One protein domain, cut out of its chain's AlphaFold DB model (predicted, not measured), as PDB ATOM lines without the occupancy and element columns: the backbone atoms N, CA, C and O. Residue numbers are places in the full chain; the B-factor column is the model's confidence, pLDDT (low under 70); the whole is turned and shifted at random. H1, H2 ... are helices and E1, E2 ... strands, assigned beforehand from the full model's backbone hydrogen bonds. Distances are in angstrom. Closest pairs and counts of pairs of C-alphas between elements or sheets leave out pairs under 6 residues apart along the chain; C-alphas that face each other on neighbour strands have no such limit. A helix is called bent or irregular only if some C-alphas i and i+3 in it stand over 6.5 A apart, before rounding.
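AT A GLANCE: This is residues 4 to 92 of the 93 residues of an uncharacterized protein of Paracoccus alcaliphilus (UniProt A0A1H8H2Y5). A long kinked helix, H1, and a long two-stranded hairpin, E3 and E4, run partly side by side with E3 nearer the helix, and at one end of them sits a loop-rich lobe made of the small hairpin E1 and E2 and the long link of residues 19 to 39. At the other end, residues 59 to 71 link H1 to E3, and residues 55 to 60 stick out. The printed part has 89 residues with one named helix and four named strands, in the order E1, E2, H1, E3, E4, and both two-stranded sheets, E1 - E2 and E3 - E4, are antiparallel. The class is mixed, helices and strands, with 44 residues, under half, in named elements. The whole is only just compact, close to loose, with a radius of gyration of the C-alphas of 14.4 A, and it is only just elongated, with spans of 39 by 26 by 22 A.

IN THESE COORDINATES: Find C-alpha 4 at (253.589, 365.482, 236.041), where E1, residues 4 to 6, begins. E2 follows as residues 15 to 18. Look next at C-alpha 40, at (246.959, 371.011, 248.962); from there H1, residues 40 to 58, runs 26.6 A. H1 has a kink of 38 degrees near residue 48 and is only just irregular, with C-alphas 45 and 48 lying 7.0 A apart. E3, residues 72 to 80, spans 25.9 A, and E4, residues 83 to 91, spans 25.1 A and ends at C-alpha 91, at (266.363, 369.634, 221.544).

HOW THE PARTS SIT: Start with E1 and E2, an antiparallel hairpin at 152 degrees, where N 5 and O 16 are 2.8 A apart, within hydrogen-bond range. In H1, 13 of 15 O i to N i+4 pairs are within hydrogen-bond range. H1 comes nearest to E3 at the C-alphas of Asp 42 and His 80, their closest pair, 6.1 A apart. E3 and E4 are the other hairpin, antiparallel at 162 degrees; N 74 and O 89 are 2.8 A apart and N 83 and O 80 are 2.8 A apart, both within hydrogen-bond range. E1 is apart from H1, E3 and E4; E2 is apart from E3 and E4; H1 is apart from E4.

THE WHOLE: The two farthest C-alphas, those of Cys 33 and Met 59, are 40.1 A apart. The printed part has no cut. The links from E2 to H1, 21 residues, and from H1 to E3, 13 residues, are long; that from E1 to E2 is short and that from E3 to E4 is tight. Residues 55 to 60, of which 55 to 58 belong to H1, stand free. The mean pLDDT of the printed part is 87.7, and residues 68 to 69 and 91 to 92 are under 70.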
ATOM      1  N   SER A   4     253.336 366.698 235.274       89.38
ATOM      2  CA  SER A   4     253.589 365.482 236.041       89.38
ATOM      3  C   SER A   4     253.302 365.675 237.521       89.38
ATOM      4  O   SER A   4     253.521 366.750 238.074       89.38
ATOM      5  N   LEU A   5     252.817 364.605 238.140       92.25
ATOM      6  CA  LEU A   5     252.759 364.420 239.581       92.25
ATOM      7  C   LEU A   5     253.857 363.431 239.960       92.25
ATOM      8  O   LEU A   5     253.914 362.336 239.395       92.25
ATOM      9  N   MET A   6     254.741 363.816 240.875       89.81
ATOM     10  CA  MET A   6     255.799 362.948 241.384       89.81
ATOM     11  C   MET A   6     255.502 362.605 242.839       89.81
ATOM     12  O   MET A   6     255.105 363.468 243.604       89.81
ATOM     13  N   CYS A   7     255.669 361.337 243.200       91.94
ATOM     14  CA  CYS A   7     255.531 360.893 244.579       91.94
ATOM     15  C   CYS A   7     256.735 361.344 245.416       91.94
ATOM     16  O   CYS A   7     257.870 361.045 245.042       91.94
ATOM     17  N   ASP A   8     256.480 361.950 246.576       84.88
ATOM     18  CA  ASP A   8     257.536 362.467 247.465       84.88
ATOM     19  C   ASP A   8     257.921 361.492 248.588       84.88
ATOM     20  O   ASP A   8     258.867 361.713 249.348       84.88
ATOM     21  N   ALA A   9     257.230 360.352 248.673       90.62
ATOM     22  CA  ALA A   9     257.581 359.279 249.595       90.62
ATOM     23  C   ALA A   9     259.027 358.802 249.377       90.62
ATOM     24  O   ALA A   9     259.405 358.400 248.272       90.62
ATOM     25  N   SER A  10     259.826 358.781 250.448       90.44
ATOM     26  CA  SER A  10     261.218 358.322 250.395       90.44
ATOM     27  C   SER A  10     261.322 356.914 249.795       90.44
ATOM     28  O   SER A  10     260.676 355.972 250.253       90.44
ATOM     29  N   GLY A  11     262.137 356.775 248.746       91.62
ATOM     30  CA  GLY A  11     262.308 355.517 248.013       91.62
ATOM     31  C   GLY A  11     261.217 355.213 246.979       91.62
ATOM     32  O   GLY A  11     261.261 354.148 246.364       91.62
ATOM     33  N   CYS A  12     260.264 356.121 246.748       93.00
ATOM     34  CA  CYS A  12     259.277 356.011 245.680       93.00
ATOM     35  C   CYS A  12     259.622 356.960 244.526       93.00
ATOM     36  O   CYS A  12     259.709 358.167 244.695       93.00
ATOM     37  N   ASP A  13     259.790 356.411 243.328       92.31
ATOM     38  CA  ASP A  13     260.113 357.143 242.097       92.31
ATOM     39  C   ASP A  13     258.901 357.268 241.158       92.31
ATOM     40  O   ASP A  13     259.048 357.451 239.949       92.31
ATOM     41  N   HIS A  14     257.689 357.072 241.684       95.00
ATOM     42  CA  HIS A  14     256.494 357.084 240.853       95.00
ATOM     43  C   HIS A  14     256.245 358.480 240.281       95.00
ATOM     44  O   HIS A  14     256.197 359.463 241.018       95.00
ATOM     45  N   ILE A  15     256.048 358.532 238.965       92.94
ATOM     46  CA  ILE A  15     255.665 359.729 238.227       92.94
ATOM     47  C   ILE A  15     254.440 359.381 237.392       92.94
ATOM     48  O   ILE A  15     254.438 358.379 236.670       92.94
ATOM     49  N   GLU A  16     253.430 360.236 237.454       92.19
ATOM     50  CA  GLU A  16     252.249 360.163 236.606       92.19
ATOM     51  C   GLU A  16     252.129 361.434 235.768       92.19
ATOM     52  O   GLU A  16     252.306 362.537 236.277       92.19
ATOM     53  N   TYR A  17     251.823 361.284 234.478       90.81
ATOM     54  CA  TYR A  17     251.609 362.417 233.582       90.81
ATOM     55  C   TYR A  17     250.119 362.721 233.459       90.81
ATOM     56  O   TYR A  17     249.328 361.829 233.157       90.81
ATOM     57  N   VAL A  18     249.761 363.987 233.639       89.69
ATOM     58  CA  VAL A  18     248.390 364.500 233.567       89.69
ATOM     59  C   VAL A  18     248.305 365.650 232.566       89.69
ATOM     60  O   VAL A  18     249.288 366.348 232.305       89.69
ATOM     61  N   ASP A  19     247.119 365.865 232.003       85.25
ATOM     62  CA  ASP A  19     246.886 366.958 231.048       85.25
ATOM     63  C   ASP A  19     246.823 368.334 231.733       85.25
ATOM     64  O   ASP A  19     247.027 369.368 231.096       85.25
ATOM     65  N   GLY A  20     246.566 368.354 233.042       85.69
ATOM     66  CA  GLY A  20     246.496 369.566 233.843       85.69
ATOM     67  C   GLY A  20     246.584 369.266 235.334       85.69
ATOM     68  O   GLY A  20     246.102 368.232 235.784       85.69
ATOM     69  N   ILE A  21     247.177 370.185 236.097       88.25
ATOM     70  CA  ILE A  21     247.132 370.162 237.562       88.25
ATOM     71  C   ILE A  21     245.850 370.872 238.007       88.25
ATOM     72  O   ILE A  21     245.724 372.094 237.897       88.25
ATOM     73  N   THR A  22     244.875 370.095 238.465       91.38
ATOM     74  CA  THR A  22     243.547 370.549 238.892       91.38
ATOM     75  C   THR A  22     243.286 370.153 240.344       91.38
ATOM     76  O   THR A  22     243.937 369.261 240.886       91.38
ATOM     77  N   SER A  23     242.354 370.837 241.010       93.56
ATOM     78  CA  SER A  23     242.096 370.633 242.441       93.56
ATOM     79  C   SER A  23     241.525 369.250 242.778       93.56
ATOM     80  O   SER A  23     241.652 368.807 243.913       93.56
ATOM     81  N   ASP A  24     240.930 368.541 241.816       94.62
ATOM     82  CA  ASP A  24     240.468 367.155 241.979       94.62
ATOM     83  C   ASP A  24     241.612 366.134 242.083       94.62
ATOM     84  O   ASP A  24     241.383 365.008 242.519       94.62
ATOM     85  N   LEU A  25     242.844 366.520 241.735       93.88
ATOM     86  CA  LEU A  25     244.033 365.680 241.905       93.88
ATOM     87  C   LEU A  25     244.630 365.767 243.319       93.88
ATOM     88  O   LEU A  25     245.509 364.970 243.651       93.88
ATOM     89  N   ILE A  26     244.173 366.708 244.155       94.88
ATOM     90  CA  ILE A  26     244.655 366.870 245.532       94.88
ATOM     91  C   ILE A  26     244.311 365.615 246.341       94.88
ATOM     92  O   ILE A  26     243.161 365.179 246.385       94.88
ATOM     93  N   GLY A  27     245.314 365.036 247.000       94.44
ATOM     94  CA  GLY A  27     245.160 363.814 247.787       94.44
ATOM     95  C   GLY A  27     245.039 362.536 246.951       94.44
ATOM     96  O   GLY A  27     244.708 361.482 247.492       94.44
ATOM     97  N   LYS A  28     245.292 362.595 245.635       95.31
ATOM     98  CA  LYS A  28     245.349 361.392 244.799       95.31
ATOM     99  C   LYS A  28     246.452 360.456 245.324       95.31
ATOM    100  O   LYS A  28     247.607 360.882 245.378       95.31
ATOM    101  N   PRO A  29     246.140 359.193 245.675       96.19
ATOM    102  CA  PRO A  29     247.125 358.291 246.255       96.19
ATOM    103  C   PRO A  29     248.086 357.753 245.193       96.19
ATOM    104  O   PRO A  29     247.690 357.396 244.080       96.19
ATOM    105  N   CYS A  30     249.352 357.624 245.566       96.31
ATOM    106  CA  CYS A  30     250.383 356.990 244.768       96.31
ATOM    107  C   CYS A  30     250.083 355.490 244.636       96.31
ATOM    108  O   CYS A  30     249.980 354.797 245.650       96.31
ATOM    109  N   PRO A  31     250.030 354.923 243.417       96.38
ATOM    110  CA  PRO A  31     249.728 353.507 243.225       96.38
ATOM    111  C   PRO A  31     250.831 352.569 243.741       96.38
ATOM    112  O   PRO A  31     250.594 351.369 243.857       96.38
ATOM    113  N   LYS A  32     252.038 353.083 244.029       96.50
ATOM    114  CA  LYS A  32     253.149 352.278 244.565       96.50
ATOM    115  C   LYS A  32     253.176 352.221 246.092       96.50
ATOM    116  O   LYS A  32     253.490 351.168 246.634       96.50
ATOM    117  N   CYS A  33     252.908 353.333 246.776       95.81
ATOM    118  CA  CYS A  33     253.092 353.430 248.231       95.81
ATOM    119  C   CYS A  33     251.888 353.991 249.000       95.81
ATOM    120  O   CYS A  33     251.857 353.873 250.219       95.81
ATOM    121  N   GLY A  34     250.895 354.560 248.315       94.62
ATOM    122  CA  GLY A  34     249.690 355.122 248.924       94.62
ATOM    123  C   GLY A  34     249.795 356.578 249.382       94.62
ATOM    124  O   GLY A  34     248.754 357.175 249.632       94.62
ATOM    125  N   GLU A  35     250.996 357.163 249.441       94.81
ATOM    126  CA  GLU A  35     251.188 358.585 249.778       94.81
ATOM    127  C   GLU A  35     250.571 359.518 248.731       94.81
ATOM    128  O   GLU A  35     250.384 359.135 247.576       94.81
ATOM    129  N   ASN A  36     250.265 360.757 249.114       94.38
ATOM    130  CA  ASN A  36     249.650 361.722 248.205       94.38
ATOM    131  C   ASN A  36     250.615 362.126 247.079       94.38
ATOM    132  O   ASN A  36     251.750 362.507 247.335       94.38
ATOM    133  N   LEU A  37     250.138 362.089 245.833       93.94
ATOM    134  CA  LEU A  37     250.868 362.573 244.653       93.94
ATOM    135  C   LEU A  37     250.797 364.093 244.464       93.94
ATOM    136  O   LEU A  37     251.534 364.649 243.656       93.94
ATOM    137  N   LEU A  38     249.850 364.740 245.138       92.69
ATOM    138  CA  LEU A  38     249.675 366.185 245.141       92.69
ATOM    139  C   LEU A  38     249.061 366.582 246.476       92.69
ATOM    140  O   LEU A  38     247.942 366.165 246.796       92.69
ATOM    141  N   THR A  39     249.779 367.381 247.254       92.25
ATOM    142  CA  THR A  39     249.227 367.967 248.472       92.25
ATOM    143  C   THR A  39     248.484 369.268 248.154       92.25
ATOM    144  O   THR A  39     248.656 369.877 247.096       92.25
ATOM    145  N   ASP A  40     247.614 369.699 249.067       93.25
ATOM    146  CA  ASP A  40     246.959 371.011 248.962       93.25
ATOM    147  C   ASP A  40     247.979 372.163 249.043       93.25
ATOM    148  O   ASP A  40     247.786 373.206 248.418       93.25
ATOM    149  N   GLU A  41     249.083 371.956 249.767       90.88
ATOM    150  CA  GLU A  41     250.195 372.900 249.887       90.88
ATOM    151  C   GLU A  41     250.926 373.049 248.547       90.88
ATOM    152  O   GLU A  41     250.896 374.139 247.974       90.88
ATOM    153  N   ASP A  42     251.416 371.951 247.955       89.31
ATOM    154  CA  ASP A  42     252.071 371.964 246.635       89.31
ATOM    155  C   ASP A  42     251.173 372.579 245.551       89.31
ATOM    156  O   ASP A  42     251.624 373.338 244.684       89.31
ATOM    157  N   TYR A  43     249.870 372.278 245.583       91.62
ATOM    158  CA  TYR A  43     248.907 372.838 244.636       91.62
ATOM    159  C   TYR A  43     248.813 374.367 244.740       91.62
ATOM    160  O   TYR A  43     248.799 375.071 243.725       91.62
ATOM    161  N   LYS A  44     248.748 374.898 245.963       91.81
ATOM    162  CA  LYS A  44     248.670 376.344 246.206       91.81
ATOM    163  C   LYS A  44     249.981 377.040 245.869       91.81
ATOM    164  O   LYS A  44     249.946 378.094 245.231       91.81
ATOM    165  N   GLU A  45     251.108 376.456 246.255       90.69
ATOM    166  CA  GLU A  45     252.437 377.029 246.025       90.69
ATOM    167  C   GLU A  45     252.814 377.059 244.542       90.69
ATOM    168  O   GLU A  45     253.376 378.042 244.057       90.69
ATOM    169  N   SER A  46     252.420 376.041 243.776       88.25
ATOM    170  CA  SER A  46     252.686 375.979 242.335       88.25
ATOM    171  C   SER A  46     251.796 376.909 241.493       88.25
ATOM    172  O   SER A  46     252.147 377.247 240.356       88.25
ATOM    173  N   MET A  47     250.666 377.384 242.031       88.31
ATOM    174  CA  MET A  47     249.678 378.180 241.290       88.31
ATOM    175  C   MET A  47     250.246 379.458 240.637       88.31
ATOM    176  O   MET A  47     249.966 379.689 239.453       88.31
ATOM    177  N   PRO A  48     251.060 380.294 241.317       90.00
ATOM    178  CA  PRO A  48     251.650 381.487 240.710       90.00
ATOM    179  C   PRO A  48     252.597 381.153 239.552       90.00
ATOM    180  O   PRO A  48     252.600 381.853 238.538       90.00
ATOM    181  N   ILE A  49     253.358 380.058 239.666       88.00
ATOM    182  CA  ILE A  49     254.264 379.591 238.609       88.00
ATOM    183  C   ILE A  49     253.454 379.129 237.400       88.00
ATOM    184  O   ILE A  49     253.754 379.526 236.274       88.00
ATOM    185  N   PHE A  50     252.378 378.366 237.611       86.62
ATOM    186  CA  PHE A  50     251.493 377.957 236.522       86.62
ATOM    187  C   PHE A  50     250.816 379.142 235.833       86.62
ATOM    188  O   PHE A  50     250.708 379.156 234.604       86.62
ATOM    189  N   ALA A  51     250.388 380.151 236.593       89.69
ATOM    190  CA  ALA A  51     249.826 381.374 236.032       89.69
ATOM    191  C   ALA A  51     250.854 382.116 235.162       89.69
ATOM    192  O   ALA A  51     250.549 382.468 234.020       89.69
ATOM    193  N   ALA A  52     252.084 382.286 235.654       89.88
ATOM    194  CA  ALA A  52     253.169 382.897 234.891       89.88
ATOM    195  C   ALA A  52     253.480 382.111 233.606       89.88
ATOM    196  O   ALA A  52     253.584 382.701 232.530       89.88
ATOM    197  N   TRP A  53     253.542 380.778 233.684       88.06
ATOM    198  CA  TRP A  53     253.811 379.917 232.530       88.06
ATOM    199  C   TRP A  53     252.746 380.055 231.437       88.06
ATOM    200  O   TRP A  53     253.072 380.165 230.254       88.06
ATOM    201  N   LYS A  54     251.463 380.128 231.825       87.00
ATOM    202  CA  LYS A  54     250.352 380.370 230.891       87.00
ATOM    203  C   LYS A  54     250.461 381.725 230.192       87.00
ATOM    204  O   LYS A  54     250.158 381.806 229.004       87.00
ATOM    205  N   ILE A  55     250.903 382.770 230.894       92.06
ATOM    206  CA  ILE A  55     251.112 384.101 230.303       92.06
ATOM    207  C   ILE A  55     252.245 384.057 229.272       92.06
ATOM    208  O   ILE A  55     252.057 384.505 228.144       92.06
ATOM    209  N   ILE A  56     253.394 383.472 229.622       90.00
ATOM    210  CA  ILE A  56     254.556 383.347 228.722       90.00
ATOM    211  C   ILE A  56     254.184 382.553 227.459       90.00
ATOM    212  O   ILE A  56     254.543 382.951 226.347       90.00
ATOM    213  N   LEU A  57     253.414 381.469 227.618       86.94
ATOM    214  CA  LEU A  57     252.870 380.687 226.507       86.94
ATOM    215  C   LEU A  57     251.933 381.527 225.624       86.94
ATOM    216  O   LEU A  57     252.078 381.525 224.405       86.94
ATOM    217  N   ALA A  58     251.000 382.277 226.219       88.94
ATOM    218  CA  ALA A  58     250.067 383.131 225.478       88.94
ATOM    219  C   ALA A  58     250.764 384.279 224.727       88.94
ATOM    220  O   ALA A  58     250.286 384.711 223.681       88.94
ATOM    221  N   MET A  59     251.908 384.750 225.231       92.75
ATOM    222  CA  MET A  59     252.763 385.727 224.549       92.75
ATOM    223  C   MET A  59     253.577 385.126 223.392       92.75
ATOM    224  O   MET A  59     254.227 385.874 222.665       92.75
ATOM    225  N   GLY A  60     253.575 383.800 223.216       87.56
ATOM    226  CA  GLY A  60     254.343 383.117 222.172       87.56
ATOM    227  C   GLY A  60     255.854 383.074 222.429       87.56
ATOM    228  O   GLY A  60     256.617 382.839 221.496       87.56
ATOM    229  N   ILE A  61     256.297 383.310 223.670       88.00
ATOM    230  CA  ILE A  61     257.719 383.247 224.055       88.00
ATOM    231  C   ILE A  61     258.193 381.788 224.139       88.00
ATOM    232  O   ILE A  61     259.336 381.480 223.812       88.00
ATOM    233  N   ILE A  62     257.305 380.895 224.576       86.06
ATOM    234  CA  ILE A  62     257.513 379.445 224.593       86.06
ATOM    235  C   ILE A  62     256.424 378.767 223.764       86.06
ATOM    236  O   ILE A  62     255.332 379.308 223.593       86.06
ATOM    237  N   SER A  63     256.704 377.558 223.295       83.88
ATOM    238  CA  SER A  63     255.745 376.678 222.628       83.88
ATOM    239  C   SER A  63     255.490 375.422 223.461       83.88
ATOM    240  O   SER A  63     256.284 375.061 224.331       83.88
ATOM    241  N   SER A  64     254.381 374.728 223.186       79.56
ATOM    242  CA  SER A  64     254.160 373.394 223.753       79.56
ATOM    243  C   SER A  64     255.263 372.442 223.270       79.56
ATOM    244  O   SER A  64     255.549 372.452 222.074       79.56
ATOM    245  N   PRO A  65     255.829 371.581 224.138       70.88
ATOM    246  CA  PRO A  65     256.808 370.572 223.719       70.88
ATOM    247  C   PRO A  65     256.209 369.508 222.785       70.88
ATOM    248  O   PRO A  65     256.942 368.799 222.109       70.88
ATOM    249  N   ASP A  66     254.878 369.398 222.749       74.12
ATOM    250  CA  ASP A  66     254.150 368.506 221.842       74.12
ATOM    251  C   ASP A  66     253.896 369.139 220.454       74.12
ATOM    252  O   ASP A  66     253.284 368.498 219.601       74.12
ATOM    253  N   ASP A  67     254.287 370.403 220.220       73.19
ATOM    254  CA  ASP A  67     254.165 371.019 218.892       73.19
ATOM    255  C   ASP A  67     255.285 370.474 217.991       73.19
ATOM    256  O   ASP A  67     256.455 370.758 218.236       73.19
ATOM    257  N   PRO A  68     254.977 369.731 216.914       68.31
ATOM    258  CA  PRO A  68     256.004 369.155 216.045       68.31
ATOM    259  C   PRO A  68     256.854 370.208 215.317       68.31
ATOM    260  O   PRO A  68     257.839 369.858 214.676       68.31
ATOM    261  N   ARG A  69     256.471 371.489 215.379       67.44
ATOM    262  CA  ARG A  69     257.208 372.618 214.799       67.44
ATOM    263  C   ARG A  69     258.127 373.302 215.810       67.44
ATOM    264  O   ARG A  69     258.809 374.255 215.440       67.44
ATOM    265  N   SER A  70     258.115 372.890 217.080       70.69
ATOM    266  CA  SER A  70     258.974 373.491 218.096       70.69
ATOM    267  C   SER A  70     260.404 372.970 217.966       70.69
ATOM    268  O   SER A  70     260.692 371.825 218.305       70.69
ATOM    269  N   GLU A  71     261.308 373.830 217.508       71.88
ATOM    270  CA  GLU A  71     262.757 373.630 217.574       71.88
ATOM    271  C   GLU A  71     263.328 374.481 218.721       71.88
ATOM    272  O   GLU A  71     262.858 375.596 218.955       71.88
ATOM    273  N   GLY A  72     264.342 373.992 219.447       79.50
ATOM    274  CA  GLY A  72     265.035 374.803 220.457       79.50
ATOM    275  C   GLY A  72     265.335 374.094 221.775       79.50
ATOM    276  O   GLY A  72     265.701 372.924 221.818       79.50
ATOM    277  N   THR A  73     265.267 374.823 222.885       84.31
ATOM    278  CA  THR A  73     265.582 374.294 224.218       84.31
ATOM    279  C   THR A  73     264.313 373.805 224.907       84.31
ATOM    280  O   THR A  73     263.408 374.590 225.171       84.31
ATOM    281  N   LEU A  74     264.267 372.517 225.252       85.69
ATOM    282  CA  LEU A  74     263.262 371.976 226.164       85.69
ATOM    283  C   LEU A  74     263.519 372.525 227.561       85.69
ATOM    284  O   LEU A  74     264.634 372.399 228.072       85.69
ATOM    285  N   VAL A  75     262.486 373.106 228.163       86.19
ATOM    286  CA  VAL A  75     262.508 373.613 229.535       86.19
ATOM    287  C   VAL A  75     261.541 372.779 230.366       86.19
ATOM    288  O   VAL A  75     260.338 372.787 230.123       86.19
ATOM    289  N   GLU A  76     262.079 372.049 231.334       86.06
ATOM    290  CA  GLU A  76     261.323 371.327 232.351       86.06
ATOM    291  C   GLU A  76     261.361 372.150 233.639       86.06
ATOM    292  O   GLU A  76     262.437 372.463 234.153       86.06
ATOM    293  N   VAL A  77     260.185 372.518 234.143       87.25
ATOM    294  CA  VAL A  77     260.032 373.232 235.411       87.25
ATOM    295  C   VAL A  77     259.379 372.293 236.404       87.25
ATOM    296  O   VAL A  77     258.293 371.776 236.149       87.25
ATOM    297  N   ARG A  78     260.038 372.099 237.541       87.44
ATOM    298  CA  ARG A  78     259.502 371.377 238.690       87.44
ATOM    299  C   ARG A  78     259.412 372.337 239.865       87.44
ATOM    300  O   ARG A  78     260.384 373.031 240.143       87.44
ATOM    301  N   HIS A  79     258.269 372.352 240.537       86.88
ATOM    302  CA  HIS A  79     258.066 373.081 241.782       86.88
ATOM    303  C   HIS A  79     257.590 372.106 242.856       86.88
ATOM    304  O   HIS A  79     256.686 371.323 242.565       86.88
ATOM    305  N   HIS A  80     258.229 372.117 244.021       83.50
ATOM    306  CA  HIS A  80     257.925 371.228 245.142       83.50
ATOM    307  C   HIS A  80     258.597 371.740 246.424       83.50
ATOM    308  O   HIS A  80     259.745 372.182 246.346       83.50
ATOM    309  N   ASP A  81     257.911 371.664 247.569       84.38
ATOM    310  CA  ASP A  81     258.419 372.073 248.892       84.38
ATOM    311  C   ASP A  81     259.069 373.475 248.883       84.38
ATOM    312  O   ASP A  81     260.178 373.693 249.381       84.38
ATOM    313  N   GLY A  82     258.418 374.443 248.228       82.19
ATOM    314  CA  GLY A  82     258.946 375.797 248.040       82.19
ATOM    315  C   GLY A  82     260.179 375.918 247.122       82.19
ATOM    316  O   GLY A  82     260.637 377.034 246.855       82.19
ATOM    317  N   GLU A  83     260.716 374.819 246.589       87.00
ATOM    318  CA  GLU A  83     261.846 374.812 245.662       87.00
ATOM    319  C   GLU A  83     261.375 374.734 244.205       87.00
ATOM    320  O   GLU A  83     260.549 373.907 243.822       87.00
ATOM    321  N   THR A  84     261.942 375.586 243.343       89.00
ATOM    322  CA  THR A  84     261.745 375.492 241.890       89.00
ATOM    323  C   THR A  84     263.034 375.063 241.209       89.00
ATOM    324  O   THR A  84     264.015 375.803 241.198       89.00
ATOM    325  N   THR A  85     263.008 373.901 240.565       90.12
ATOM    326  CA  THR A  85     264.088 373.428 239.702       90.12
ATOM    327  C   THR A  85     263.729 373.661 238.238       90.12
ATOM    328  O   THR A  85     262.669 373.248 237.770       90.12
ATOM    329  N   VAL A  86     264.650 374.270 237.488       90.31
ATOM    330  CA  VAL A  86     264.540 374.425 236.034       90.31
ATOM    331  C   VAL A  86     265.636 373.604 235.371       90.31
ATOM    332  O   VAL A  86     266.823 373.845 235.587       90.31
ATOM    333  N   LYS A  87     265.245 372.634 234.545       90.31
ATOM    334  CA  LYS A  87     266.167 371.853 233.719       90.31
ATOM    335  C   LYS A  87     265.976 372.222 232.263       90.31
ATOM    336  O   LYS A  87     264.864 372.224 231.748       90.31
ATOM    337  N   THR A  88     267.083 372.487 231.584       88.94
ATOM    338  CA  THR A  88     267.078 372.788 230.155       88.94
ATOM    339  C   THR A  88     267.830 371.722 229.382       88.94
ATOM    340  O   THR A  88     268.953 371.370 229.748       88.94
ATOM    341  N   LYS A  89     267.264 371.252 228.272       85.69
ATOM    342  CA  LYS A  89     267.949 370.360 227.334       85.69
ATOM    343  C   LYS A  89     267.819 370.915 225.928       85.69
ATOM    344  O   LYS A  89     266.722 371.218 225.478       85.69
ATOM    345  N   VAL A  90     268.934 371.034 225.214       80.50
ATOM    346  CA  VAL A  90     268.888 371.392 223.793       80.50
ATOM    347  C   VAL A  90     268.206 370.248 223.045       80.50
ATOM    348  O   VAL A  90     268.714 369.125 223.029       80.50
ATOM    349  N   HIS A  91     267.046 370.528 222.462       67.88
ATOM    350  CA  HIS A  91     266.363 369.634 221.544       67.88
ATOM    351  C   HIS A  91     266.869 369.961 220.141       67.88
ATOM    352  O   HIS A  91     266.556 371.010 219.578       67.88
ATOM    353  N   LYS A  92     267.741 369.099 219.614       57.62
ATOM    354  CA  LYS A  92     268.070 369.108 218.189       57.62
ATOM    355  C   LYS A  92     267.066 368.198 217.474       57.62
ATOM    356  O   LYS A  92     266.805 367.127 218.031       57.62
TER     357      LYS A  92